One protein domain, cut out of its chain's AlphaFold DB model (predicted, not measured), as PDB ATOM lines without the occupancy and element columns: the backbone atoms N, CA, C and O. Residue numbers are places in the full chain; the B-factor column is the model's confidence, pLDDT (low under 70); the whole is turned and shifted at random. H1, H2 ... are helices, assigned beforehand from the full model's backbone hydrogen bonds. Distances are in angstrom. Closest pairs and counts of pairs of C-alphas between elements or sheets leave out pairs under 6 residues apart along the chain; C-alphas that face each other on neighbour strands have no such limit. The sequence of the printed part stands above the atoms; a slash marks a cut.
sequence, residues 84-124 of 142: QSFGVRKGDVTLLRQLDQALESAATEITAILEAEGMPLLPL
ATOM      1  N   GLN A  84      12.026  23.073   9.500       87.00
ATOM      2  CA  GLN A  84      13.335  23.027  10.145       87.00
ATOM      3  C   GLN A  84      13.490  24.257  11.029       87.00
ATOM      4  O   GLN A  84      13.118  25.358  10.628       87.00
ATOM      5  N   SER A  85      14.034  24.061  12.222       87.81
ATOM      6  CA  SER A  85      14.286  25.126  13.185       87.81
ATOM      7  C   SER A  85      15.676  24.981  13.784       87.81
ATOM      8  O   SER A  85      16.294  23.913  13.738       87.81
ATOM      9  N   PHE A  86      16.170  26.070  14.359       87.88
ATOM     10  CA  PHE A  86      17.408  26.043  15.117       87.88
ATOM     11  C   PHE A  86      17.136  25.580  16.548       87.88
ATOM     12  O   PHE A  86      16.240  26.080  17.226       87.88
ATOM     13  N   GLY A  87      17.916  24.605  17.009       87.81
ATOM     14  CA  GLY A  87      17.827  24.089  18.368       87.81
ATOM     15  C   GLY A  87      18.747  24.850  19.316       87.81
ATOM     16  O   GLY A  87      19.955  24.906  19.092       87.81
ATOM     17  N   VAL A  88      18.190  25.373  20.408       91.19
ATOM     18  CA  VAL A  88      18.950  25.910  21.548       91.19
ATOM     19  C   VAL A  88      18.774  25.021  22.779       91.19
ATOM     20  O   VAL A  88      17.871  24.183  22.846       91.19
ATOM     21  N   ARG A  89      19.642  25.185  23.782       92.44
ATOM     22  CA  ARG A  89      19.520  24.460  25.049       92.44
ATOM     23  C   ARG A  89      18.252  24.897  25.788       92.44
ATOM     24  O   ARG A  89      17.910  26.076  25.844       92.44
ATOM     25  N   LYS A  90      17.578  23.933  26.419       84.12
ATOM     26  CA  LYS A  90      16.420  24.194  27.282       84.12
ATOM     27  C   LYS A  90      16.820  25.145  28.421       84.12
ATOM     28  O   LYS A  90      17.713  24.815  29.194       84.12
ATOM     29  N   GLY A  91      16.150  26.294  28.512       85.56
ATOM     30  CA  GLY A  91      16.408  27.340  29.513       85.56
ATOM     31  C   GLY A  91      17.067  28.607  28.956       85.56
ATOM     32  O   GLY A  91      16.884  29.675  29.534       85.56
ATOM     33  N   ASP A  92      17.729  28.535  27.797       88.75
ATOM     34  CA  ASP A  92      18.391  29.688  27.168       88.75
ATOM     35  C   ASP A  92      17.409  30.532  26.335       88.75
ATOM     36  O   ASP A  92      17.565  30.735  25.130       88.75
ATOM     37  N   VAL A  93      16.376  31.056  26.996       90.44
ATOM     38  CA  VAL A  93      15.303  31.848  26.362       90.44
ATOM     39  C   VAL A  93      15.803  33.161  25.753       90.44
ATOM     40  O   VAL A  93      15.248  33.651  24.772       90.44
ATOM     41  N   THR A  94      16.879  33.729  26.304       91.56
ATOM     42  CA  THR A  94      17.479  34.957  25.766       91.56
ATOM     43  C   THR A  94      18.143  34.696  24.420       91.56
ATOM     44  O   THR A  94      17.948  35.486  23.498       91.56
ATOM     45  N   LEU A  95      18.868  33.578  24.298       90.06
ATOM     46  CA  LEU A  95      19.504  33.171  23.048       90.06
ATOM     47  C   LEU A  95      18.454  32.811  21.997       90.06
ATOM     48  O   LEU A  95      18.594  33.226  20.854       90.06
ATOM     49  N   LEU A  96      17.391  32.099  22.396       89.25
ATOM     50  CA  LEU A  96      16.268  31.795  21.510       89.25
ATOM     51  C   LEU A  96      15.704  33.073  20.882       89.25
ATOM     52  O   LEU A  96      15.664  33.198  19.666       89.25
ATOM     53  N   ARG A  97      15.370  34.068  21.711       91.00
ATOM     54  CA  ARG A  97      14.786  35.328  21.238       91.00
ATOM     55  C   ARG A  97      15.729  36.118  20.329       91.00
ATOM     56  O   ARG A  97      15.278  36.713  19.358       91.00
ATOM     57  N   GLN A  98      17.023  36.159  20.653       91.88
ATOM     58  CA  GLN A  98      18.016  36.810  19.792       91.88
ATOM     59  C   GLN A  98      18.127  36.105  18.440       91.88
ATOM     60  O   GLN A  98      18.254  36.765  17.411       91.88
ATOM     61  N   LEU A  99      18.060  34.773  18.444       91.44
ATOM     62  CA  LEU A  99      18.107  33.971  17.234       91.44
ATOM     63  C   LEU A  99      16.855  34.179  16.379       91.44
ATOM     64  O   LEU A  99      16.994  34.412  15.185       91.44
ATOM     65  N   ASP A 100      15.667  34.188  16.981       90.50
ATOM     66  CA  ASP A 100      14.411  34.451  16.271       90.50
ATOM     67  C   ASP A 100      14.433  35.833  15.595       90.50
ATOM     68  O   ASP A 100      14.158  35.944  14.402       90.50
ATOM     69  N   GLN A 101      14.885  36.874  16.304       92.00
ATOM     70  CA  GLN A 101      15.043  38.223  15.739       92.00
ATOM     71  C   GLN A 101      16.066  38.271  14.592       92.00
ATOM     72  O   GLN A 101      15.862  38.953  13.582       92.00
ATOM     73  N   ALA A 102      17.177  37.542  14.724       91.69
ATOM     74  CA  ALA A 102      18.178  37.458  13.668       91.69
ATOM     75  C   ALA A 102      17.628  36.724  12.433       91.69
ATOM     76  O   ALA A 102      17.857  37.165  11.309       91.69
ATOM     77  N   LEU A 103      16.855  35.653  12.624       89.31
ATOM     78  CA  LEU A 103      16.233  34.899  11.535       89.31
ATOM     79  C   LEU A 103      15.159  35.709  10.812       89.31
ATOM     80  O   LEU A 103      15.092  35.650   9.588       89.31
ATOM     81  N   GLU A 104      14.360  36.490  11.539       90.50
ATOM     82  CA  GLU A 104      13.383  37.402  10.940       90.50
ATOM     83  C   GLU A 104      14.066  38.481  10.095       90.50
ATOM     84  O   GLU A 104      13.662  38.725   8.958       90.50
ATOM     85  N   SER A 105      15.135  39.093  10.611       91.88
ATOM     86  CA  SER A 105      15.860  40.136   9.873       91.88
ATOM     87  C   SER A 105      16.632  39.598   8.660       91.88
ATOM     88  O   SER A 105      16.725  40.289   7.648       91.88
ATOM     89  N   ALA A 106      17.130  38.359   8.723       92.00
ATOM     90  CA  ALA A 106      17.858  37.704   7.634       92.00
ATOM     91  C   ALA A 106      16.972  36.837   6.715       92.00
ATOM     92  O   ALA A 106      17.493  36.188   5.807       92.00
ATOM     93  N   ALA A 107      15.648  36.801   6.911       86.94
ATOM     94  CA  ALA A 107      14.755  35.863   6.221       86.94
ATOM     95  C   ALA A 107      14.873  35.921   4.686       86.94
ATOM     96  O   ALA A 107      14.893  34.885   4.014       86.94
ATOM     97  N   THR A 108      14.993  37.126   4.125       90.81
ATOM     98  CA  THR A 108      15.155  37.329   2.678       90.81
ATOM     99  C   THR A 108      16.490  36.787   2.168       90.81
ATOM    100  O   THR A 108      16.522  36.120   1.137       90.81
ATOM    101  N   GLU A 109      17.581  37.019   2.900       92.00
ATOM    102  CA  GLU A 109      18.914  36.527   2.533       92.00
ATOM    103  C   GLU A 109      18.990  34.999   2.629       92.00
ATOM    104  O   GLU A 109      19.480  34.339   1.713       92.00
ATOM    105  N   ILE A 110      18.416  34.422   3.689       89.00
ATOM    106  CA  ILE A 110      18.316  32.969   3.862       89.00
ATOM    107  C   ILE A 110      17.547  32.355   2.690       89.00
ATOM    108  O   ILE A 110      18.009  31.383   2.096       89.00
ATOM    109  N   THR A 111      16.402  32.935   2.321       88.44
ATOM    110  CA  THR A 111      15.593  32.442   1.195       88.44
ATOM    111  C   THR A 111      16.389  32.486  -0.110       88.44
ATOM    112  O   THR A 111      16.440  31.484  -0.820       88.44
ATOM    113  N   ALA A 112      17.099  33.585  -0.377       90.44
ATOM    114  CA  ALA A 112      17.933  33.721  -1.570       90.44
ATOM    115  C   ALA A 112      19.049  32.661  -1.640       90.44
ATOM    116  O   ALA A 112      19.301  32.094  -2.704       90.44
ATOM    117  N   ILE A 113      19.696  32.345  -0.512       90.19
ATOM    118  CA  ILE A 113      20.717  31.288  -0.448       90.19
ATOM    119  C   ILE A 113      20.096  29.912  -0.724       90.19
ATOM    120  O   ILE A 113      20.658  29.121  -1.483       90.19
ATOM    121  N   LEU A 114      18.931  29.616  -0.142       87.56
ATOM    122  CA  LEU A 114      18.261  28.326  -0.339       87.56
ATOM    123  C   LEU A 114      17.800  28.135  -1.793       87.56
ATOM    124  O   LEU A 114      17.958  27.044  -2.348       87.56
ATOM    125  N   GLU A 115      17.290  29.191  -2.429       87.12
ATOM    126  CA  GLU A 115      16.947  29.192  -3.856       87.12
ATOM    127  C   GLU A 115      18.190  29.018  -4.735       87.12
ATOM    128  O   GLU A 115      18.176  28.219  -5.674       87.12
ATOM    129  N   ALA A 116      19.293  29.696  -4.404       87.44
ATOM    130  CA  ALA A 116      20.556  29.567  -5.128       87.44
ATOM    131  C   ALA A 116      21.131  28.142  -5.057       87.44
ATOM    132  O   ALA A 116      21.742  27.669  -6.022       87.44
ATOM    133  N   GLU A 117      20.918  27.427  -3.952       85.19
ATOM    134  CA  GLU A 117      21.274  26.010  -3.805       85.19
ATOM    135  C   GLU A 117      20.303  25.056  -4.530       85.19
ATOM    136  O   GLU A 117      20.560  23.852  -4.596       85.19
ATOM    137  N   GLY A 118      19.223  25.573  -5.126       81.44
ATOM    138  CA  GLY A 118      18.228  24.789  -5.860       81.44
ATOM    139  C   GLY A 118      17.288  24.002  -4.949       81.44
ATOM    140  O   GLY A 118      16.747  22.972  -5.361       81.44
ATOM    141  N   MET A 119      17.122  24.434  -3.695       83.94
ATOM    142  CA  MET A 119      16.247  23.747  -2.752       83.94
ATOM    143  C   MET A 119      14.773  24.007  -3.088       83.94
ATOM    144  O   MET A 119      14.380  25.158  -3.272       83.94
ATOM    145  N   PRO A 120      13.921  22.968  -3.119       79.50
ATOM    146  CA  PRO A 120      12.488  23.164  -3.272       79.50
ATOM    147  C   PRO A 120      11.906  23.770  -1.989       79.50
ATOM    148  O   PRO A 120      11.732  23.075  -0.985       79.50
ATOM    149  N   LEU A 121      11.621  25.073  -2.020       81.88
ATOM    150  CA  LEU A 121      11.023  25.788  -0.899       81.88
ATOM    151  C   LEU A 121       9.515  25.537  -0.831       81.88
ATOM    152  O   LEU A 121       8.798  25.609  -1.828       81.88
ATOM    153  N   LEU A 122       9.039  25.246   0.376       82.75
ATOM    154  CA  LEU A 122       7.626  25.088   0.697       82.75
ATOM    155  C   LEU A 122       7.180  26.247   1.590       82.75
ATOM    156  O   LEU A 122       7.982  26.724   2.396       82.75
ATOM    157  N   PRO A 123       5.909  26.680   1.503       78.06
ATOM    158  CA  PRO A 123       5.385  27.656   2.444       78.06
ATOM    159  C   PRO A 123       5.497  27.098   3.865       78.06
ATOM    160  O   PRO A 123       5.126  25.947   4.123       78.06
ATOM    161  N   LEU A 124       6.016  27.914   4.785       70.38
ATOM    162  CA  LEU A 124       6.118  27.534   6.189       70.38
ATOM    163  C   LEU A 124       4.722  27.221   6.718       70.38
ATOM    164  O   LEU A 124       3.815  28.057   6.682       70.38
TER     165      LEU A 124
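AT A GLANCE: This is residues 84 to 124 of the 142 residues of an uncharacterized protein of Chromatiales bacterium USCg_Taylor (UniProt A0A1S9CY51). Two helices joined end to end make an open arch, the longer H1 and the shorter H2 meeting at a wide corner. From the far ends of the arch the two tails, residues 84 to 92 and 117 to 124, fold back toward each other, and the whole is a loose, incomplete ring. The printed part has 41 residues, with H1 before H2 along the chain and no named strand; its class is all helix. It is loose, with a radius of gyration of the C-alphas of 12.3 A, and its outline is a rod spanning 35 by 17 by 16 A.

HOW THE PARTS SIT: Begin with the longest helix, H1, residues 93 to 105. One residue, Ala 106, makes the tight link to H2, residues 107 to 116, and the two helices meet only through their link. In both H1 and H2, every O i to N i+4 pair is within hydrogen-bond range. Look next at residues 104 to 110, of which 107 to 110 belong to H2: this stretch stands free. Residues 89 to 95, of which 93 to 95 belong to H1, and residues 112 to 118, of which 112 to 116 belong to H2, stand free too.

IN THESE COORDINATES: Find C-alpha 93 at (15.303, 31.848, 26.362); from there H1 runs 18.5 A to C-alpha 105 at (15.860, 40.136, 9.873). H2 runs 14.2 A from C-alpha 107 to C-alpha 116 at (20.556, 29.567, -5.128).

THE WHOLE: The two C-alphas farthest apart are those of Gly 91 and Gly 118, at 35.5 A, whereas the first and last printed C-alphas, of Gln 84 and Leu 124, are 9.4 A apart. The printed part has no cut. Its mean pLDDT is 87.8, and no printed residue is under 70.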